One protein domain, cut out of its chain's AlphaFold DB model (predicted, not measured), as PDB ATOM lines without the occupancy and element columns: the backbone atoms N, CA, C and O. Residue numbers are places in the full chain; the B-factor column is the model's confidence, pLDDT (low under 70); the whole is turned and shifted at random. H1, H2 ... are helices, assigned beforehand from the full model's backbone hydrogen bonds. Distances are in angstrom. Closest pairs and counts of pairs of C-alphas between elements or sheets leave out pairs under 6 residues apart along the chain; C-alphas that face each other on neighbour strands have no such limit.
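What this domain is: This is residues 2 to 48 of the 155 residues of an uncharacterized protein of Saprolegnia diclina (strain VS20) (UniProt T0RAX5). The model is a helical hairpin at one end, made of H1 and the shorter H2 folded back beside it, with the rest of the printed part drawn out away from it through the small helix H3 into a tail without named elements. H3 touches neither helix of the hairpin, and residues 33 to 48 make a wide curve at the other end of the longest axis. The printed part has 47 residues with three named helices, in the order H1, H2, H3, and no named strand; the class is all helix. The whole is loose, with a radius of gyration of the C-alphas of 12.9 A, and elongated, spanning 36 by 21 by 15 A.

Where its parts are: Thr 2 comes before H1, which runs from Glu 3 to Ser 16 and is the longest helix, 20.4 A from first to last C-alpha. H1 begins with C-alpha 3 at (-4.587, -11.069, 15.909). After Ser 17 comes H2, residues 18 to 26, 12.3 A long, which ends with C-alpha 26 at (-12.776, -10.718, 2.807). With two residues between, H3 follows; it has residues 29 to 32, is 5.6 A long and ends with C-alpha 32 at (-16.466, -4.337, 11.582). Residues 33 to 48 hold no named element.

How they stand to each other: H1 and H2 touch and form a helical hairpin. Their closest C-alphas are those of Arg 14 and Ala 21, 5.1 A apart. They run opposite ways at a shallow tilt of 30 degrees, with their centres 10.4 A apart. H1 touches H2 with residues 10 to 14 alone. H3 is apart from H1, and it is apart from H2 too, although it follows H2 in the chain. In H1 and H2 every O i to N i+4 pair is within hydrogen-bond range. H3 is too short for such a pair, and its one O i to N i+3 pair is within range.

The domain as a whole: The two C-alphas farthest apart are those of Leu 15 and Ala 42, 35.7 A, while the C-alphas of Thr 2 and Thr 48 are 24.7 A apart. The links from H1 to H2 and from H2 to H3 are tight, and the printed part has no cut. Residues 26 to 31, of which 29 to 31 belong to H3, stand free, and so do residues 35 to 42. The C-alphas of residues 33 to 48 lie 5 to 19 A from the mean of all C-alphas. The mean pLDDT of the printed part is 75.3; it is 87 in H1 and in H2 and 67 in H3, and residues 29 to 48 are under 70.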
ATOM      1  N   THR A   2      -6.593 -10.456  20.348       75.50
ATOM      2  CA  THR A   2      -5.304 -10.371  19.642       75.50
ATOM      3  C   THR A   2      -5.442 -10.976  18.242       75.50
ATOM      4  O   THR A   2      -6.278 -11.856  18.034       75.50
ATOM      5  N   GLU A   3      -4.615 -10.541  17.289       77.69
ATOM      6  CA  GLU A   3      -4.587 -11.069  15.909       77.69
ATOM      7  C   GLU A   3      -4.440 -12.603  15.875       77.69
ATOM      8  O   GLU A   3      -5.094 -13.301  15.100       77.69
ATOM      9  N   SER A   4      -3.647 -13.156  16.796       79.94
ATOM     10  CA  SER A   4      -3.485 -14.602  16.974       79.94
ATOM     11  C   SER A   4      -4.782 -15.312  17.375       79.94
ATOM     12  O   SER A   4      -5.084 -16.388  16.857       79.94
ATOM     13  N   GLY A   5      -5.583 -14.702  18.253       82.00
ATOM     14  CA  GLY A   5      -6.881 -15.240  18.657       82.00
ATOM     15  C   GLY A   5      -7.901 -15.204  17.518       82.00
ATOM     16  O   GLY A   5      -8.655 -16.164  17.337       82.00
ATOM     17  N   TYR A   6      -7.879 -14.142  16.705       82.06
ATOM     18  CA  TYR A   6      -8.719 -14.031  15.509       82.06
ATOM     19  C   TYR A   6      -8.438 -15.167  14.526       82.06
ATOM     20  O   TYR A   6      -9.350 -15.916  14.179       82.06
ATOM     21  N   ARG A   7      -7.169 -15.364  14.149       85.88
ATOM     22  CA  ARG A   7      -6.784 -16.409  13.189       85.88
ATOM     23  C   ARG A   7      -7.086 -17.816  13.685       85.88
ATOM     24  O   ARG A   7      -7.554 -18.641  12.906       85.88
ATOM     25  N   SER A   8      -6.890 -18.080  14.978       86.75
ATOM     26  CA  SER A   8      -7.259 -19.371  15.571       86.75
ATOM     27  C   SER A   8      -8.764 -19.633  15.468       86.75
ATOM     28  O   SER A   8      -9.181 -20.738  15.131       86.75
ATOM     29  N   THR A   9      -9.585 -18.612  15.723       85.50
ATOM     30  CA  THR A   9     -11.051 -18.724  15.653       85.50
ATOM     31  C   THR A   9     -11.523 -18.885  14.211       85.50
ATOM     32  O   THR A   9     -12.391 -19.709  13.932       85.50
ATOM     33  N   LEU A  10     -10.906 -18.154  13.280       87.62
ATOM     34  CA  LEU A  10     -11.173 -18.270  11.849       87.62
ATOM     35  C   LEU A  10     -10.815 -19.669  11.324       87.62
ATOM     36  O   LEU A  10     -11.564 -20.233  10.532       87.62
ATOM     37  N   GLY A  11      -9.723 -20.265  11.814       88.50
ATOM     38  CA  GLY A  11      -9.347 -21.647  11.505       88.50
ATOM     39  C   GLY A  11     -10.394 -22.662  11.968       88.50
ATOM     40  O   GLY A  11     -10.793 -23.525  11.190       88.50
ATOM     41  N   ILE A  12     -10.906 -22.514  13.195       91.31
ATOM     42  CA  ILE A  12     -12.000 -23.353  13.717       91.31
ATOM     43  C   ILE A  12     -13.274 -23.171  12.880       91.31
ATOM     44  O   ILE A  12     -13.934 -24.151  12.539       91.31
ATOM     45  N   LEU A  13     -13.606 -21.934  12.504       90.06
ATOM     46  CA  LEU A  13     -14.766 -21.641  11.663       90.06
ATOM     47  C   LEU A  13     -14.625 -22.245  10.262       90.06
ATOM     48  O   LEU A  13     -15.598 -22.743   9.714       90.06
ATOM     49  N   ARG A  14     -13.423 -22.248   9.685       93.31
ATOM     50  CA  ARG A  14     -13.185 -22.817   8.352       93.31
ATOM     51  C   ARG A  14     -13.400 -24.331   8.324       93.31
ATOM     52  O   ARG A  14     -13.813 -24.853   7.292       93.31
ATOM     53  N   LEU A  15     -13.182 -25.013   9.453       92.81
ATOM     54  CA  LEU A  15     -13.491 -26.439   9.617       92.81
ATOM     55  C   LEU A  15     -15.001 -26.719   9.630       92.81
ATOM     56  O   LEU A  15     -15.417 -27.781   9.176       92.81
ATOM     57  N   SER A  16     -15.823 -25.791  10.134       92.88
ATOM     58  CA  SER A  16     -17.284 -25.950  10.168       92.88
ATOM     59  C   SER A  16     -17.985 -25.377   8.932       92.88
ATOM     60  O   SER A  16     -18.979 -25.934   8.472       92.88
ATOM     61  N   SER A  17     -17.477 -24.279   8.372       92.12
ATOM     62  CA  SER A  17     -17.993 -23.625   7.171       92.12
ATOM     63  C   SER A  17     -16.904 -22.801   6.485       92.12
ATOM     64  O   SER A  17     -16.590 -21.676   6.884       92.12
ATOM     65  N   SER A  18     -16.366 -23.339   5.389       90.31
ATOM     66  CA  SER A  18     -15.356 -22.650   4.578       90.31
ATOM     67  C   SER A  18     -15.868 -21.321   4.024       90.31
ATOM     68  O   SER A  18     -15.209 -20.299   4.180       90.31
ATOM     69  N   LYS A  19     -17.097 -21.302   3.492       88.38
ATOM     70  CA  LYS A  19     -17.734 -20.091   2.946       88.38
ATOM     71  C   LYS A  19     -17.875 -18.971   3.977       88.38
ATOM     72  O   LYS A  19     -17.714 -17.804   3.636       88.38
ATOM     73  N   ALA A  20     -18.197 -19.311   5.227       85.06
ATOM     74  CA  ALA A  20     -18.303 -18.314   6.287       85.06
ATOM     75  C   ALA A  20     -16.925 -17.739   6.642       85.06
ATOM     76  O   ALA A  20     -16.796 -16.528   6.807       85.06
ATOM     77  N   ALA A  21     -15.894 -18.584   6.718       89.69
ATOM     78  CA  ALA A  21     -14.528 -18.130   6.964       89.69
ATOM     79  C   ALA A  21     -14.014 -17.213   5.841       89.69
ATOM     80  O   ALA A  21     -13.484 -16.147   6.139       89.69
ATOM     81  N   ASP A  22     -14.246 -17.576   4.576       90.69
ATOM     82  CA  ASP A  22     -13.863 -16.761   3.412       90.69
ATOM     83  C   ASP A  22     -14.537 -15.381   3.445       90.69
ATOM     84  O   ASP A  22     -13.905 -14.362   3.174       90.69
ATOM     85  N   TYR A  23     -15.814 -15.328   3.840       86.06
ATOM     86  CA  TYR A  23     -16.544 -14.074   4.011       86.06
ATOM     87  C   TYR A  23     -15.915 -13.178   5.086       86.06
ATOM     88  O   TYR A  23     -15.690 -11.998   4.835       86.06
ATOM     89  N   PHE A  24     -15.591 -13.716   6.266       83.44
ATOM     90  CA  PHE A  24     -14.963 -12.926   7.332       83.44
ATOM     91  C   PHE A  24     -13.539 -12.477   6.996       83.44
ATOM     92  O   PHE A  24     -13.118 -11.434   7.488       83.44
ATOM     93  N   GLU A  25     -12.813 -13.242   6.181       86.44
ATOM     94  CA  GLU A  25     -11.467 -12.898   5.715       86.44
ATOM     95  C   GLU A  25     -11.497 -11.802   4.631       86.44
ATOM     96  O   GLU A  25     -10.581 -10.988   4.550       86.44
ATOM     97  N   ALA A  26     -12.574 -11.735   3.839       87.25
ATOM     98  CA  ALA A  26     -12.776 -10.718   2.807       87.25
ATOM     99  C   ALA A  26     -13.224  -9.347   3.349       87.25
ATOM    100  O   ALA A  26     -13.134  -8.346   2.634       87.25
ATOM    101  N   ILE A  27     -13.730  -9.276   4.584       82.12
ATOM    102  CA  ILE A  27     -14.167  -8.012   5.185       82.12
ATOM    103  C   ILE A  27     -13.002  -7.379   5.934       82.12
ATOM    104  O   ILE A  27     -12.481  -7.955   6.889       82.12
ATOM    105  N   ASP A  28     -12.680  -6.140   5.565       78.25
ATOM    106  CA  ASP A  28     -11.696  -5.326   6.271       78.25
ATOM    107  C   ASP A  28     -12.017  -5.255   7.783       78.25
ATOM    108  O   ASP A  28     -13.067  -4.718   8.170       78.25
ATOM    109  N   PRO A  29     -11.126  -5.769   8.657       69.88
ATOM    110  CA  PRO A  29     -11.280  -5.726  10.108       69.88
ATOM    111  C   PRO A  29     -11.553  -4.333  10.663       69.88
ATOM    112  O   PRO A  29     -12.259  -4.206  11.660       69.88
ATOM    113  N   THR A  30     -11.052  -3.279  10.017       67.88
ATOM    114  CA  THR A  30     -11.263  -1.893  10.456       67.88
ATOM    115  C   THR A  30     -12.722  -1.444  10.331       67.88
ATOM    116  O   THR A  30     -13.151  -0.555  11.064       67.88
ATOM    117  N   VAL A  31     -13.509  -2.097   9.468       65.62
ATOM    118  CA  VAL A  31     -14.906  -1.742   9.179       65.62
ATOM    119  C   VAL A  31     -15.891  -2.406  10.150       65.62
ATOM    120  O   VAL A  31     -16.963  -1.861  10.420       65.62
ATOM    121  N   TRP A  32     -15.564  -3.585  10.694       64.75
ATOM    122  CA  TRP A  32     -16.466  -4.337  11.582       64.75
ATOM    123  C   TRP A  32     -15.953  -4.520  13.008       64.75
ATOM    124  O   TRP A  32     -16.768  -4.743  13.909       64.75
ATOM    125  N   ALA A  33     -14.645  -4.414  13.253       64.12
ATOM    126  CA  ALA A  33     -14.133  -4.451  14.610       64.12
ATOM    127  C   ALA A  33     -14.566  -3.173  15.342       64.12
ATOM    128  O   ALA A  33     -14.240  -2.056  14.950       64.12
ATOM    129  N   LEU A  34     -15.287  -3.344  16.447       62.31
ATOM    130  CA  LEU A  34     -15.653  -2.248  17.354       62.31
ATOM    131  C   LEU A  34     -14.437  -1.716  18.133       62.31
ATOM    132  O   LEU A  34     -14.437  -0.583  18.605       62.31
ATOM    133  N   HIS A  35     -13.386  -2.532  18.254       59.72
ATOM    134  CA  HIS A  35     -12.206  -2.261  19.076       59.72
ATOM    135  C   HIS A  35     -11.423  -0.985  18.704       59.72
ATOM    136  O   HIS A  35     -11.068  -0.247  19.619       59.72
ATOM    137  N   PRO A  36     -11.177  -0.657  17.420       62.47
ATOM    138  CA  PRO A  36     -10.509   0.592  17.045       62.47
ATOM    139  C   PRO A  36     -11.331   1.845  17.384       62.47
ATOM    140  O   PRO A  36     -10.768   2.918  17.575       62.47
ATOM    141  N   HIS A  37     -12.657   1.708  17.478       62.59
ATOM    142  CA  HIS A  37     -13.583   2.829  17.648       62.59
ATOM    143  C   HIS A  37     -14.041   3.038  19.095       62.59
ATOM    144  O   HIS A  37     -14.660   4.051  19.406       62.59
ATOM    145  N   LEU A  38     -13.689   2.112  19.994       62.91
ATOM    146  CA  LEU A  38     -14.098   2.088  21.404       62.91
ATOM    147  C   LEU A  38     -13.695   3.349  22.185       62.91
ATOM    148  O   LEU A  38     -14.366   3.710  23.149       62.91
ATOM    149  N   HIS A  39     -12.619   4.019  21.761       61.94
ATOM    150  CA  HIS A  39     -12.083   5.221  22.412       61.94
ATOM    151  C   HIS A  39     -12.167   6.488  21.557       61.94
ATOM    152  O   HIS A  39     -11.931   7.577  22.072       61.94
ATOM    153  N   THR A  40     -12.481   6.368  20.267       65.94
ATOM    154  CA  THR A  40     -12.492   7.502  19.330       65.94
ATOM    155  C   THR A  40     -13.900   8.002  19.045       65.94
ATOM    156  O   THR A  40     -14.074   9.178  18.734       65.94
ATOM    157  N   MET A  41     -14.919   7.143  19.160       58.19
ATOM    158  CA  MET A  41     -16.303   7.502  18.871       58.19
ATOM    159  C   MET A  41     -17.258   6.823  19.847       58.19
ATOM    160  O   MET A  41     -17.037   5.710  20.321       58.19
ATOM    161  N   ALA A  42     -18.360   7.499  20.151       58.72
ATOM    162  CA  ALA A  42     -19.372   6.917  21.007       58.72
ATOM    163  C   ALA A  42     -20.134   5.824  20.232       58.72
ATOM    164  O   ALA A  42     -20.800   6.102  19.242       58.72
ATOM    165  N   LEU A  43     -20.031   4.572  20.688       58.91
ATOM    166  CA  LEU A  43     -20.576   3.393  19.995       58.91
ATOM    167  C   LEU A  43     -22.104   3.244  20.086       58.91
ATOM    168  O   LEU A  43     -22.674   2.302  19.534       58.91
ATOM    169  N   HIS A  44     -22.794   4.150  20.783       54.62
ATOM    170  CA  HIS A  44     -24.252   4.125  20.829       54.62
ATOM    171  C   HIS A  44     -24.815   4.512  19.452       54.62
ATOM    172  O   HIS A  44     -24.549   5.594  18.944       54.62
ATOM    173  N   GLY A  45     -25.581   3.608  18.836       52.50
ATOM    174  CA  GLY A  45     -26.120   3.779  17.480       52.50
ATOM    175  C   GLY A  45     -25.298   3.112  16.371       52.50
ATOM    176  O   GLY A  45     -25.783   3.010  15.246       52.50
ATOM    177  N   TRP A  46     -24.103   2.584  16.666       55.28
ATOM    178  CA  TRP A  46     -23.345   1.782  15.704       55.28
ATOM    179  C   TRP A  46     -23.882   0.346  15.699       55.28
ATOM    180  O   TRP A  46     -23.684  -0.401  16.654       55.28
ATOM    181  N   ARG A  47     -24.603  -0.017  14.630       51.19
ATOM    182  CA  ARG A  47     -25.259  -1.327  14.439       51.19
ATOM    183  C   ARG A  47     -26.076  -1.784  15.655       51.19
ATOM    184  O   ARG A  47     -25.847  -2.851  16.219       51.19
ATOM    185  N   THR A  48     -27.099  -1.017  16.020       48.53
ATOM    186  CA  THR A  48     -28.224  -1.607  16.752       48.53
ATOM    187  C   THR A  48     -28.971  -2.519  15.782       48.53
ATOM    188  O   THR A  48     -29.697  -2.060  14.900       48.53
TER     189      THR A  48